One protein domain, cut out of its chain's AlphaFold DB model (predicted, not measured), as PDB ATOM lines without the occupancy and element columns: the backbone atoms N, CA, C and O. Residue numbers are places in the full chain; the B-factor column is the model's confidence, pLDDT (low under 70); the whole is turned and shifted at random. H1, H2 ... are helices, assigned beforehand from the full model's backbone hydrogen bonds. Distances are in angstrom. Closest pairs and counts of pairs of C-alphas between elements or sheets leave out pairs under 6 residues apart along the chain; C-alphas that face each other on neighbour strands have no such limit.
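AT A GLANCE: This is residues 29 to 132 of the 545 residues of an uncharacterized protein of Blautia obeum ATCC 29174 (UniProt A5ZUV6). What shape do these atoms make? Two long helices, H3 and H5, lie side by side over part of their length and run opposite ways; H2 packs steeply on H5, and short H4 makes a corner at the end of H3. H1 touches no helix, and a long loop, residues 38 to 55, joins it to H2. What are the make-up and size? The printed part has 104 residues with five named helices, in the order H1 to H5, and no named strand; the class is all helix. It is compact, with a radius of gyration of the C-alphas of 14.5 A, and elongated, spanning 46 by 28 by 19 A.

IN THESE COORDINATES: Where are the first helices? H1 is residues 31 to 37, from C-alpha 31 at (6.725, 5.726, 165.884). H2 is residues 56 to 67, 16.7 A from first to last C-alpha. Where are the others? H3 is residues 73 to 91, 26.6 A long, and H4 is residues 93 to 99. H5, residues 113 to 129, is 24.2 A long and ends at C-alpha 129, (25.547, 11.336, 142.864).

HOW THE PARTS SIT: How does H2 stand? H2 and H5 touch at a steep tilt of 66 degrees, the closest C-alphas being Ala 61 and Ala 124, 4.9 A apart. What does H3 touch? With residues 83 to 90 alone it touches H5, at a shallow tilt of 19 degrees, opposite ways; the closest C-alphas, Phe 86 and Ile 116, are 6.2 A apart. H3 and H4 touch only at the corner, about perpendicular at 81 degrees, the C-alphas of Cys 89 and Leu 95 being closest at 5.0 A. What of H1 and the backbones? H1 and H3 are only just apart, at 8.4 A. In H1, H2, H3, H4 and H5 every O i to N i+4 pair is within hydrogen-bond range.

THE WHOLE: How far does it reach? The two C-alphas farthest apart, those of Ser 106 and Val 132, are 46.2 A apart. Are there cuts or long links? The printed part has no cut; the links H1 to H2 and H4 to H5 are long. Where is confidence low? Residues 41 to 48 have pLDDT under 70 in this model.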
ATOM      1  N   ALA A  29       0.146   2.631 162.695       84.38
ATOM      2  CA  ALA A  29       1.493   2.365 163.180       84.38
ATOM      3  C   ALA A  29       1.945   3.467 164.141       84.38
ATOM      4  O   ALA A  29       1.741   4.653 163.876       84.38
ATOM      5  N   GLY A  30       2.593   3.077 165.240       85.25
ATOM      6  CA  GLY A  30       3.288   4.017 166.113       85.25
ATOM      7  C   GLY A  30       4.685   4.364 165.587       85.25
ATOM      8  O   GLY A  30       5.217   3.723 164.682       85.25
ATOM      9  N   LEU A  31       5.343   5.344 166.219       84.06
ATOM     10  CA  LEU A  31       6.725   5.726 165.884       84.06
ATOM     11  C   LEU A  31       7.692   4.535 165.947       84.06
ATOM     12  O   LEU A  31       8.521   4.362 165.057       84.06
ATOM     13  N   LYS A  32       7.566   3.679 166.969       84.50
ATOM     14  CA  LYS A  32       8.401   2.477 167.122       84.50
ATOM     15  C   LYS A  32       8.240   1.516 165.941       84.50
ATOM     16  O   LYS A  32       9.227   0.918 165.517       84.50
ATOM     17  N   ASP A  33       7.029   1.386 165.410       82.31
ATOM     18  CA  ASP A  33       6.734   0.494 164.290       82.31
ATOM     19  C   ASP A  33       7.264   1.062 162.973       82.31
ATOM     20  O   ASP A  33       7.810   0.310 162.172       82.31
ATOM     21  N   ILE A  34       7.208   2.387 162.792       84.75
ATOM     22  CA  ILE A  34       7.855   3.079 161.666       84.75
ATOM     23  C   ILE A  34       9.369   2.832 161.684       84.75
ATOM     24  O   ILE A  34       9.942   2.457 160.664       84.75
ATOM     25  N   PHE A  35      10.019   2.990 162.844       84.12
ATOM     26  CA  PHE A  35      11.455   2.730 162.969       84.12
ATOM     27  C   PHE A  35      11.801   1.271 162.705       84.12
ATOM     28  O   PHE A  35      12.728   1.006 161.945       84.12
ATOM     29  N   LYS A  36      11.054   0.325 163.290       84.25
ATOM     30  CA  LYS A  36      11.217  -1.102 162.983       84.25
ATOM     31  C   LYS A  36      11.086  -1.342 161.486       84.25
ATOM     32  O   LYS A  36      11.927  -2.033 160.935       84.25
ATOM     33  N   GLY A  37      10.109  -0.714 160.842       82.56
ATOM     34  CA  GLY A  37       9.856  -0.746 159.406       82.56
ATOM     35  C   GLY A  37      11.046  -0.488 158.494       82.56
ATOM     36  O   GLY A  37      11.083  -0.995 157.373       82.56
ATOM     37  N   CYS A  38      12.024   0.284 158.965       83.75
ATOM     38  CA  CYS A  38      13.249   0.595 158.237       83.75
ATOM     39  C   CYS A  38      14.296  -0.520 158.295       83.75
ATOM     40  O   CYS A  38      15.334  -0.375 157.670       83.75
ATOM     41  N   PHE A  39      14.090  -1.601 159.042       81.38
ATOM     42  CA  PHE A  39      15.087  -2.657 159.202       81.38
ATOM     43  C   PHE A  39      14.634  -3.969 158.564       81.38
ATOM     44  O   PHE A  39      13.456  -4.216 158.311       81.38
ATOM     45  N   PHE A  40      15.613  -4.809 158.251       72.06
ATOM     46  CA  PHE A  40      15.400  -6.080 157.582       72.06
ATOM     47  C   PHE A  40      14.721  -7.102 158.522       72.06
ATOM     48  O   PHE A  40      15.171  -7.289 159.650       72.06
ATOM     49  N   LEU A  41      13.645  -7.765 158.060       67.44
ATOM     50  CA  LEU A  41      12.861  -8.805 158.774       67.44
ATOM     51  C   LEU A  41      12.264  -8.413 160.140       67.44
ATOM     52  O   LEU A  41      11.878  -9.269 160.931       67.44
ATOM     53  N   THR A  42      12.159  -7.124 160.437       67.44
ATOM     54  CA  THR A  42      11.660  -6.615 161.728       67.44
ATOM     55  C   THR A  42      10.154  -6.364 161.756       67.44
ATOM     56  O   THR A  42       9.588  -6.227 162.845       67.44
ATOM     57  N   VAL A  43       9.502  -6.280 160.590       60.59
ATOM     58  CA  VAL A  43       8.041  -6.173 160.486       60.59
ATOM     59  C   VAL A  43       7.466  -7.588 160.437       60.59
ATOM     60  O   VAL A  43       7.726  -8.311 159.472       60.59
ATOM     61  N   PRO A  44       6.716  -8.018 161.466       57.56
ATOM     62  CA  PRO A  44       6.104  -9.336 161.462       57.56
ATOM     63  C   PRO A  44       5.064  -9.440 160.338       57.56
ATOM     64  O   PRO A  44       4.438  -8.452 159.953       57.56
ATOM     65  N   TYR A  45       4.831 -10.656 159.840       57.34
ATOM     66  CA  TYR A  45       3.817 -10.967 158.820       57.34
ATOM     67  C   TYR A  45       2.377 -10.871 159.379       57.34
ATOM     68  O   TYR A  45       1.513 -11.690 159.097       57.34
ATOM     69  N   THR A  46       2.092  -9.896 160.239       55.81
ATOM     70  CA  THR A  46       0.768  -9.682 160.845       55.81
ATOM     71  C   THR A  46      -0.099  -8.728 160.023       55.81
ATOM     72  O   THR A  46      -1.218  -8.415 160.421       55.81
ATOM     73  N   GLY A  47       0.403  -8.237 158.881       58.50
ATOM     74  CA  GLY A  47      -0.308  -7.280 158.025       58.50
ATOM     75  C   GLY A  47      -0.457  -5.886 158.645       58.50
ATOM     76  O   GLY A  47      -1.226  -5.073 158.129       58.50
ATOM     77  N   GLN A  48       0.263  -5.622 159.740       63.59
ATOM     78  CA  GLN A  48       0.287  -4.351 160.453       63.59
ATOM     79  C   GLN A  48       1.721  -3.834 160.549       63.59
ATOM     80  O   GLN A  48       2.614  -4.541 161.016       63.59
ATOM     81  N   GLY A  49       1.931  -2.593 160.114       70.94
ATOM     82  CA  GLY A  49       3.232  -1.934 160.159       70.94
ATOM     83  C   GLY A  49       3.667  -1.382 158.807       70.94
ATOM     84  O   GLY A  49       3.256  -1.842 157.745       70.94
ATOM     85  N   LEU A  50       4.494  -0.345 158.861       82.25
ATOM     86  CA  LEU A  50       5.007   0.342 157.686       82.25
ATOM     87  C   LEU A  50       6.328  -0.305 157.255       82.25
ATOM     88  O   LEU A  50       7.326  -0.147 157.944       82.25
ATOM     89  N   THR A  51       6.371  -1.007 156.123       85.00
ATOM     90  CA  THR A  51       7.620  -1.610 155.617       85.00
ATOM     91  C   THR A  51       8.375  -0.618 154.733       85.00
ATOM     92  O   THR A  51       7.981  -0.395 153.590       85.00
ATOM     93  N   LEU A  52       9.451  -0.027 155.258       87.38
ATOM     94  CA  LEU A  52      10.285   0.988 154.590       87.38
ATOM     95  C   LEU A  52      11.674   0.485 154.186       87.38
ATOM     96  O   LEU A  52      12.452   1.223 153.576       87.38
ATOM     97  N   PHE A  53      12.017  -0.750 154.549       87.31
ATOM     98  CA  PHE A  53      13.312  -1.315 154.214       87.31
ATOM     99  C   PHE A  53      13.484  -1.425 152.690       87.31
ATOM    100  O   PHE A  53      12.780  -2.171 152.013       87.31
ATOM    101  N   CYS A  54      14.446  -0.670 152.163       88.69
ATOM    102  CA  CYS A  54      14.818  -0.606 150.745       88.69
ATOM    103  C   CYS A  54      16.339  -0.772 150.551       88.69
ATOM    104  O   CYS A  54      16.932  -0.224 149.618       88.69
ATOM    105  N   GLY A  55      16.965  -1.526 151.462       89.69
ATOM    106  CA  GLY A  55      18.398  -1.818 151.501       89.69
ATOM    107  C   GLY A  55      19.163  -0.950 152.500       89.69
ATOM    108  O   GLY A  55      18.933   0.259 152.608       89.69
ATOM    109  N   SER A  56      20.109  -1.552 153.224       91.19
ATOM    110  CA  SER A  56      20.863  -0.850 154.275       91.19
ATOM    111  C   SER A  56      21.692   0.303 153.709       91.19
ATOM    112  O   SER A  56      21.733   1.384 154.295       91.19
ATOM    113  N   LEU A  57      22.293   0.116 152.529       92.12
ATOM    114  CA  LEU A  57      23.056   1.168 151.850       92.12
ATOM    115  C   LEU A  57      22.181   2.392 151.539       92.12
ATOM    116  O   LEU A  57      22.608   3.526 151.751       92.12
ATOM    117  N   THR A  58      20.950   2.165 151.079       93.19
ATOM    118  CA  THR A  58      19.985   3.224 150.763       93.19
ATOM    119  C   THR A  58      19.630   4.035 152.006       93.19
ATOM    120  O   THR A  58      19.613   5.264 151.967       93.19
ATOM    121  N   LEU A  59      19.398   3.366 153.136       92.38
ATOM    122  CA  LEU A  59      19.054   4.024 154.397       92.38
ATOM    123  C   LEU A  59      20.238   4.797 154.986       92.38
ATOM    124  O   LEU A  59      20.069   5.914 155.477       92.38
ATOM    125  N   ILE A  60      21.453   4.254 154.872       92.50
ATOM    126  CA  ILE A  60      22.682   4.970 155.234       92.50
ATOM    127  C   ILE A  60      22.841   6.221 154.359       92.50
ATOM    128  O   ILE A  60      23.133   7.301 154.873       92.50
ATOM    129  N   ALA A  61      22.601   6.111 153.050       93.56
ATOM    130  CA  ALA A  61      22.651   7.239 152.121       93.56
ATOM    131  C   ALA A  61      21.574   8.298 152.420       93.56
ATOM    132  O   ALA A  61      21.860   9.494 152.344       93.56
ATOM    133  N   LEU A  62      20.369   7.888 152.828       94.94
ATOM    134  CA  LEU A  62      19.315   8.792 153.296       94.94
ATOM    135  C   LEU A  62      19.782   9.605 154.513       94.94
ATOM    136  O   LEU A  62      19.661  10.828 154.520       94.94
ATOM    137  N   ILE A  63      20.361   8.953 155.525       93.88
ATOM    138  CA  ILE A  63      20.933   9.642 156.694       93.88
ATOM    139  C   ILE A  63      22.068  10.578 156.248       93.88
ATOM    140  O   ILE A  63      22.134  11.740 156.663       93.88
ATOM    141  N   GLY A  64      22.920  10.104 155.336       93.50
ATOM    142  CA  GLY A  64      23.993  10.881 154.725       93.50
ATOM    143  C   GLY A  64      23.500  12.170 154.061       93.50
ATOM    144  O   GLY A  64      24.118  13.222 154.248       93.50
ATOM    145  N   PHE A  65      22.362  12.131 153.359       95.00
ATOM    146  CA  PHE A  65      21.732  13.308 152.751       95.00
ATOM    147  C   PHE A  65      21.451  14.407 153.783       95.00
ATOM    148  O   PHE A  65      21.785  15.574 153.558       95.00
ATOM    149  N   PHE A  66      20.889  14.041 154.938       95.50
ATOM    150  CA  PHE A  66      20.529  14.997 155.987       95.50
ATOM    151  C   PHE A  66      21.737  15.541 156.756       95.50
ATOM    152  O   PHE A  66      21.736  16.713 157.139       95.50
ATOM    153  N   ILE A  67      22.801  14.753 156.925       94.44
ATOM    154  CA  ILE A  67      24.014  15.187 157.640       94.44
ATOM    155  C   ILE A  67      24.937  16.017 156.732       94.44
ATOM    156  O   ILE A  67      25.571  16.975 157.175       94.44
ATOM    157  N   SER A  68      24.997  15.701 155.439       90.56
ATOM    158  CA  SER A  68      25.967  16.292 154.517       90.56
ATOM    159  C   SER A  68      25.806  17.796 154.328       90.56
ATOM    160  O   SER A  68      24.709  18.308 154.113       90.56
ATOM    161  N   ARG A  69      26.928  18.521 154.326       87.44
ATOM    162  CA  ARG A  69      26.968  19.963 154.020       87.44
ATOM    163  C   ARG A  69      26.797  20.274 152.530       87.44
ATOM    164  O   ARG A  69      26.598  21.433 152.186       87.44
ATOM    165  N   LYS A  70      26.860  19.263 151.650       85.00
ATOM    166  CA  LYS A  70      26.660  19.438 150.198       85.00
ATOM    167  C   LYS A  70      25.218  19.793 149.834       85.00
ATOM    168  O   LYS A  70      24.984  20.334 148.762       85.00
ATOM    169  N   GLN A  71      24.268  19.483 150.714       87.06
ATOM    170  CA  GLN A  71      22.853  19.780 150.516       87.06
ATOM    171  C   GLN A  71      22.471  21.013 151.329       87.06
ATOM    172  O   GLN A  71      22.782  21.106 152.520       87.06
ATOM    173  N   ASN A  72      21.791  21.964 150.690       90.06
ATOM    174  CA  ASN A  72      21.349  23.176 151.371       90.06
ATOM    175  C   ASN A  72      20.216  22.871 152.373       90.06
ATOM    176  O   ASN A  72      19.497  21.876 152.263       90.06
ATOM    177  N   LEU A  73      20.052  23.745 153.371       91.94
ATOM    178  CA  LEU A  73      19.060  23.545 154.433       91.94
ATOM    179  C   LEU A  73      17.627  23.475 153.882       91.94
ATOM    180  O   LEU A  73      16.834  22.663 154.348       91.94
ATOM    181  N   LYS A  74      17.308  24.274 152.855       93.31
ATOM    182  CA  LYS A  74      15.980  24.276 152.222       93.31
ATOM    183  C   LYS A  74      15.631  22.913 151.620       93.31
ATOM    184  O   LYS A  74      14.536  22.422 151.866       93.31
ATOM    185  N   ALA A  75      16.548  22.287 150.880       91.44
ATOM    186  CA  ALA A  75      16.343  20.965 150.293       91.44
ATOM    187  C   ALA A  75      16.101  19.919 151.380       91.44
ATOM    188  O   ALA A  75      15.158  19.145 151.277       91.44
ATOM    189  N   LYS A  76      16.880  19.949 152.468       94.12
ATOM    190  CA  LYS A  76      16.676  19.048 153.610       94.12
ATOM    191  C   LYS A  76      15.295  19.222 154.242       94.12
ATOM    192  O   LYS A  76      14.612  18.230 154.462       94.12
ATOM    193  N   LEU A  77      14.868  20.459 154.497       95.62
ATOM    194  CA  LEU A  77      13.558  20.732 155.095       95.62
ATOM    195  C   LEU A  77      12.404  20.274 154.194       95.62
ATOM    196  O   LEU A  77      11.478  19.636 154.686       95.62
ATOM    197  N   TRP A  78      12.481  20.523 152.882       95.31
ATOM    198  CA  TRP A  78      11.478  20.031 151.931       95.31
ATOM    199  C   TRP A  78      11.457  18.506 151.854       95.31
ATOM    200  O   TRP A  78      10.386  17.913 151.947       95.31
ATOM    201  N   THR A  79      12.620  17.862 151.739       95.81
ATOM    202  CA  THR A  79      12.724  16.399 151.715       95.81
ATOM    203  C   THR A  79      12.145  15.778 152.986       95.81
ATOM    204  O   THR A  79      11.388  14.814 152.898       95.81
ATOM    205  N   LEU A  80      12.448  16.346 154.159       96.06
ATOM    206  CA  LEU A  80      11.870  15.906 155.428       96.06
ATOM    207  C   LEU A  80      10.349  16.094 155.446       96.06
ATOM    208  O   LEU A  80       9.633  15.176 155.831       96.06
ATOM    209  N   GLY A  81       9.854  17.248 154.988       96.94
ATOM    210  CA  GLY A  81       8.423  17.534 154.893       96.94
ATOM    211  C   GLY A  81       7.676  16.530 154.011       96.94
ATOM    212  O   GLY A  81       6.666  15.982 154.442       96.94
ATOM    213  N   TYR A  82       8.201  16.220 152.820       95.62
ATOM    214  CA  TYR A  82       7.614  15.207 151.933       95.62
ATOM    215  C   TYR A  82       7.662  13.802 152.537       95.62
ATOM    216  O   TYR A  82       6.677  13.072 152.452       95.62
ATOM    217  N   LEU A  83       8.772  13.427 153.179       94.69
ATOM    218  CA  LEU A  83       8.895  12.120 153.823       94.69
ATOM    219  C   LEU A  83       7.869  11.965 154.955       94.69
ATOM    220  O   LEU A  83       7.172  10.954 155.014       94.69
ATOM    221  N   LEU A  84       7.732  12.984 155.810       93.88
ATOM    222  CA  LEU A  84       6.731  13.013 156.877       93.88
ATOM    223  C   LEU A  84       5.308  12.990 156.317       93.88
ATOM    224  O   LEU A  84       4.470  12.262 156.840       93.88
ATOM    225  N   PHE A  85       5.042  13.731 155.240       94.50
ATOM    226  CA  PHE A  85       3.742  13.726 154.577       94.50
ATOM    227  C   PHE A  85       3.386  12.341 154.033       94.50
ATOM    228  O   PHE A  85       2.292  11.855 154.300       94.50
ATOM    229  N   PHE A  86       4.299  11.660 153.337       93.69
ATOM    230  CA  PHE A  86       4.015  10.317 152.829       93.69
ATOM    231  C   PHE A  86       3.854   9.284 153.947       93.69
ATOM    232  O   PHE A  86       2.962   8.441 153.863       93.69
ATOM    233  N   ILE A  87       4.659   9.364 155.015       92.12
ATOM    234  CA  ILE A  87       4.465   8.524 156.208       92.12
ATOM    235  C   ILE A  87       3.086   8.793 156.816       92.12
ATOM    236  O   ILE A  87       2.385   7.847 157.169       92.12
ATOM    237  N   LEU A  88       2.657  10.055 156.890       92.44
ATOM    238  CA  LEU A  88       1.326  10.417 157.364       92.44
ATOM    239  C   LEU A  88       0.240   9.836 156.449       92.44
ATOM    240  O   LEU A  88      -0.689   9.221 156.952       92.44
ATOM    241  N   CYS A  89       0.379   9.930 155.124       92.19
ATOM    242  CA  CYS A  89      -0.563   9.323 154.179       92.19
ATOM    243  C   CYS A  89      -0.661   7.798 154.313       92.19
ATOM    244  O   CYS A  89      -1.730   7.243 154.089       92.19
ATOM    245  N   ALA A  90       0.433   7.122 154.671       89.81
ATOM    246  CA  ALA A  90       0.439   5.673 154.849       89.81
ATOM    247  C   ALA A  90      -0.057   5.224 156.233       89.81
ATOM    248  O   ALA A  90      -0.541   4.107 156.356       89.81
ATOM    249  N   THR A  91       0.088   6.050 157.273       89.81
ATOM    250  CA  THR A  91      -0.165   5.633 158.668       89.81
ATOM    251  C   THR A  91      -1.403   6.266 159.289       89.81
ATOM    252  O   THR A  91      -2.000   5.643 160.162       89.81
ATOM    253  N   PHE A  92      -1.794   7.474 158.875       91.38
ATOM    254  CA  PHE A  92      -2.970   8.176 159.384       91.38
ATOM    255  C   PHE A  92      -4.219   7.734 158.620       91.38
ATOM    256  O   PHE A  92      -4.363   8.022 157.430       91.38
ATOM    257  N   VAL A  93      -5.136   7.070 159.327       90.12
ATOM    258  CA  VAL A  93      -6.285   6.347 158.752       90.12
ATOM    259  C   VAL A  93      -7.105   7.213 157.781       90.12
ATOM    260  O   VAL A  93      -7.351   6.761 156.665       90.12
ATOM    261  N   PRO A  94      -7.485   8.471 158.095       91.19
ATOM    262  CA  PRO A  94      -8.256   9.282 157.152       91.19
ATOM    263  C   PRO A  94      -7.520   9.581 155.838       91.19
ATOM    264  O   PRO A  94      -8.138   9.568 154.776       91.19
ATOM    265  N   LEU A  95      -6.206   9.835 155.874       91.31
ATOM    266  CA  LEU A  95      -5.439  10.067 154.645       91.31
ATOM    267  C   LEU A  95      -5.228   8.767 153.865       91.31
ATOM    268  O   LEU A  95      -5.332   8.783 152.639       91.31
ATOM    269  N   GLU A  96      -4.995   7.650 154.557       88.94
ATOM    270  CA  GLU A  96      -4.888   6.341 153.912       88.94
ATOM    271  C   GLU A  96      -6.205   5.973 153.210       88.94
ATOM    272  O   GLU A  96      -6.193   5.514 152.066       88.94
ATOM    273  N   ASN A  97      -7.350   6.246 153.841       87.38
ATOM    274  CA  ASN A  97      -8.669   6.027 153.253       87.38
ATOM    275  C   ASN A  97      -8.867   6.844 151.974       87.38
ATOM    276  O   ASN A  97      -9.356   6.304 150.983       87.38
ATOM    277  N   ILE A  98      -8.456   8.119 151.957       87.88
ATOM    278  CA  ILE A  98      -8.500   8.963 150.749       87.88
ATOM    279  C   ILE A  98      -7.675   8.325 149.626       87.88
ATOM    280  O   ILE A  98      -8.163   8.184 148.504       87.88
ATOM    281  N   TRP A  99      -6.454   7.879 149.927       86.06
ATOM    282  CA  TRP A  99      -5.579   7.230 148.946       86.06
ATOM    283  C   TRP A  99      -6.103   5.859 148.487       86.06
ATOM    284  O   TRP A  99      -5.806   5.428 147.375       86.06
ATOM    285  N   ASN A 100      -6.940   5.202 149.294       82.44
ATOM    286  CA  ASN A 100      -7.674   3.984 148.943       82.44
ATOM    287  C   ASN A 100      -9.025   4.245 148.251       82.44
ATOM    288  O   ASN A 100      -9.856   3.339 148.160       82.44
ATOM    289  N   GLY A 101      -9.263   5.461 147.751       81.81
ATOM    290  CA  GLY A 101     -10.511   5.801 147.069       81.81
ATOM    291  C   GLY A 101     -11.682   5.969 148.036       81.81
ATOM    292  O   GLY A 101     -12.783   5.514 147.747       81.81
ATOM    293  N   PHE A 102     -11.431   6.628 149.169       83.62
ATOM    294  CA  PHE A 102     -12.403   6.946 150.222       83.62
ATOM    295  C   PHE A 102     -12.946   5.719 150.968       83.62
ATOM    296  O   PHE A 102     -14.114   5.680 151.354       83.62
ATOM    297  N   ARG A 103     -12.084   4.719 151.194       80.31
ATOM    298  CA  ARG A 103     -12.454   3.442 151.816       80.31
ATOM    299  C   ARG A 103     -11.544   3.028 152.943       80.31
ATOM    300  O   ARG A 103     -10.327   3.119 152.815       80.31
ATOM    301  N   THR A 104     -12.155   2.453 153.972       81.81
ATOM    302  CA  THR A 104     -11.428   1.781 155.044       81.81
ATOM    303  C   THR A 104     -10.917   0.427 154.568       81.81
ATOM    304  O   THR A 104     -11.632  -0.378 153.972       81.81
ATOM    305  N   VAL A 105      -9.641   0.182 154.829       75.50
ATOM    306  CA  VAL A 105      -8.952  -1.059 154.496       75.50
ATOM    307  C   VAL A 105      -9.136  -2.080 155.621       75.50
ATOM    308  O   VAL A 105      -9.017  -1.738 156.791       75.50
ATOM    309  N   SER A 106      -9.393  -3.344 155.280       73.25
ATOM    310  CA  SER A 106      -9.535  -4.435 156.259       73.25
ATOM    311  C   SER A 106      -8.235  -5.198 156.553       73.25
ATOM    312  O   SER A 106      -8.139  -5.876 157.574       73.25
ATOM    313  N   SER A 107      -7.231  -5.116 155.675       76.50
ATOM    314  CA  SER A 107      -5.945  -5.819 155.804       76.50
ATOM    315  C   SER A 107      -4.849  -5.169 154.957       76.50
ATOM    316  O   SER A 107      -5.147  -4.453 154.003       76.50
ATOM    317  N   TYR A 108      -3.575  -5.442 155.259       76.94
ATOM    318  CA  TYR A 108      -2.423  -4.822 154.582       76.94
ATOM    319  C   TYR A 108      -2.477  -3.291 154.666       76.94
ATOM    320  O   TYR A 108      -2.633  -2.590 153.657       76.94
ATOM    321  N   TYR A 109      -2.411  -2.794 155.899       82.19
ATOM    322  CA  TYR A 109      -2.304  -1.364 156.176       82.19
ATOM    323  C   TYR A 109      -0.970  -0.822 155.669       82.19
ATOM    324  O   TYR A 109      -0.026  -1.581 155.441       82.19
ATOM    325  N   CYS A 110      -0.881   0.496 155.509       85.19
ATOM    326  CA  CYS A 110       0.345   1.170 155.091       85.19
ATOM    327  C   CYS A 110       0.834   0.748 153.692       85.19
ATOM    328  O   CYS A 110       2.018   0.866 153.372       85.19
ATOM    329  N   ARG A 111      -0.071   0.272 152.829       83.69
ATOM    330  CA  ARG A 111       0.240  -0.301 151.503       83.69
ATOM    331  C   ARG A 111       0.933   0.648 150.532       83.69
ATOM    332  O   ARG A 111       1.514   0.192 149.558       83.69
ATOM    333  N   PHE A 112       0.887   1.954 150.785       87.06
ATOM    334  CA  PHE A 112       1.602   2.966 150.003       87.06
ATOM    335  C   PHE A 112       3.074   3.108 150.411       87.06
ATOM    336  O   PHE A 112       3.765   4.004 149.928       87.06
ATOM    337  N   SER A 113       3.587   2.214 151.264       88.81
ATOM    338  CA  SER A 113       4.994   2.197 151.662       88.81
ATOM    339  C   SER A 113       5.952   2.113 150.473       88.81
ATOM    340  O   SER A 113       7.031   2.694 150.533       88.81
ATOM    341  N   PHE A 114       5.548   1.498 149.354       89.12
ATOM    342  CA  PHE A 114       6.354   1.469 148.130       89.12
ATOM    343  C   PHE A 114       6.644   2.873 147.568       89.12
ATOM    344  O   PHE A 114       7.725   3.091 147.027       89.12
ATOM    345  N   VAL A 115       5.729   3.841 147.731       92.69
ATOM    346  CA  VAL A 115       5.940   5.242 147.321       92.69
ATOM    347  C   VAL A 115       7.005   5.889 148.203       92.69
ATOM    348  O   VAL A 115       7.891   6.582 147.705       92.69
ATOM    349  N   ILE A 116       6.957   5.611 149.509       93.50
ATOM    350  CA  ILE A 116       7.953   6.092 150.472       93.50
ATOM    351  C   ILE A 116       9.318   5.473 150.160       93.50
ATOM    352  O   ILE A 116      10.300   6.200 150.055       93.50
ATOM    353  N   SER A 117       9.383   4.158 149.941       92.75
ATOM    354  CA  SER A 117      10.612   3.449 149.570       92.75
ATOM    355  C   SER A 117      11.205   3.975 148.264       92.75
ATOM    356  O   SER A 117      12.409   4.213 148.191       92.75
ATOM    357  N   PHE A 118      10.377   4.237 147.247       94.75
ATOM    358  CA  PHE A 118      10.824   4.875 146.008       94.75
ATOM    359  C   PHE A 118      11.399   6.275 146.263       94.75
ATOM    360  O   PHE A 118      12.461   6.616 145.743       94.75
ATOM    361  N   PHE A 119      10.740   7.079 147.100       95.81
ATOM    362  CA  PHE A 119      11.232   8.408 147.452       95.81
ATOM    363  C   PHE A 119      12.558   8.349 148.231       95.81
ATOM    364  O   PHE A 119      13.473   9.115 147.936       95.81
ATOM    365  N   ILE A 120      12.711   7.399 149.161       95.31
ATOM    366  CA  ILE A 120      13.969   7.142 149.879       95.31
ATOM    367  C   ILE A 120      15.088   6.753 148.901       95.31
ATOM    368  O   ILE A 120      16.182   7.314 148.979       95.31
ATOM    369  N   LEU A 121      14.812   5.853 147.951       94.31
ATOM    370  CA  LEU A 121      15.755   5.463 146.896       94.31
ATOM    371  C   LEU A 121      16.181   6.663 146.044       94.31
ATOM    372  O   LEU A 121      17.370   6.838 145.773       94.31
ATOM    373  N   TYR A 122      15.236   7.525 145.663       94.94
ATOM    374  CA  TYR A 122      15.528   8.755 144.931       94.94
ATOM    375  C   TYR A 122      16.457   9.687 145.725       94.94
ATOM    376  O   TYR A 122      17.461  10.158 145.190       94.94
ATOM    377  N   ILE A 123      16.179   9.916 147.012       94.88
ATOM    378  CA  ILE A 123      17.025  10.763 147.871       94.88
ATOM    379  C   ILE A 123      18.428  10.166 148.014       94.88
ATOM    380  O   ILE A 123      19.420  10.891 147.914       94.88
ATOM    381  N   ALA A 124      18.522   8.851 148.214       93.81
ATOM    382  CA  ALA A 124      19.793   8.142 148.277       93.81
ATOM    383  C   ALA A 124      20.592   8.299 146.974       93.81
ATOM    384  O   ALA A 124      21.788   8.591 147.024       93.81
ATOM    385  N   ALA A 125      19.941   8.193 145.812       91.38
ATOM    386  CA  ALA A 125      20.578   8.399 144.514       91.38
ATOM    387  C   ALA A 125      21.107   9.834 144.351       91.38
ATOM    388  O   ALA A 125      22.267  10.015 143.980       91.38
ATOM    389  N   VAL A 126      20.305  10.849 144.701       90.69
ATOM    390  CA  VAL A 126      20.717  12.269 144.689       90.69
ATOM    391  C   VAL A 126      21.891  12.523 145.640       90.69
ATOM    392  O   VAL A 126      22.804  13.296 145.341       90.69
ATOM    393  N   PHE A 127      21.887  11.881 146.809       92.12
ATOM    394  CA  PHE A 127      22.993  11.978 147.749       92.12
ATOM    395  C   PHE A 127      24.270  11.375 147.167       92.12
ATOM    396  O   PHE A 127      25.286  12.065 147.094       92.12
ATOM    397  N   LEU A 128      24.219  10.120 146.720       88.69
ATOM    398  CA  LEU A 128      25.376   9.393 146.202       88.69
ATOM    399  C   LEU A 128      25.945  10.048 144.934       88.69
ATOM    400  O   LEU A 128      27.166  10.149 144.800       88.69
ATOM    401  N   SER A 129      25.099  10.603 144.059       86.81
ATOM    402  CA  SER A 129      25.547  11.336 142.864       86.81
ATOM    403  C   SER A 129      26.337  12.605 143.200       86.81
ATOM    404  O   SER A 129      27.121  13.084 142.384       86.81
ATOM    405  N   SER A 130      26.197  13.147 144.415       85.50
ATOM    406  CA  SER A 130      26.988  14.297 144.866       85.50
ATOM    407  C   SER A 130      28.425  13.938 145.288       85.50
ATOM    408  O   SER A 130      29.224  14.842 145.548       85.50
ATOM    409  N   PHE A 131      28.790  12.649 145.362       80.12
ATOM    410  CA  PHE A 131      30.102  12.154 145.820       80.12
ATOM    411  C   PHE A 131      30.992  11.558 144.723       80.12
ATOM    412  O   PHE A 131      31.971  10.885 145.034       80.12
ATOM    413  N   VAL A 132      30.725  11.865 143.453       79.94
ATOM    414  CA  VAL A 132      31.586  11.449 142.335       79.94
ATOM    415  C   VAL A 132      33.008  11.995 142.528       79.94
ATOM    416  O   VAL A 132      33.241  13.206 142.539       79.94
TER     417      VAL A 132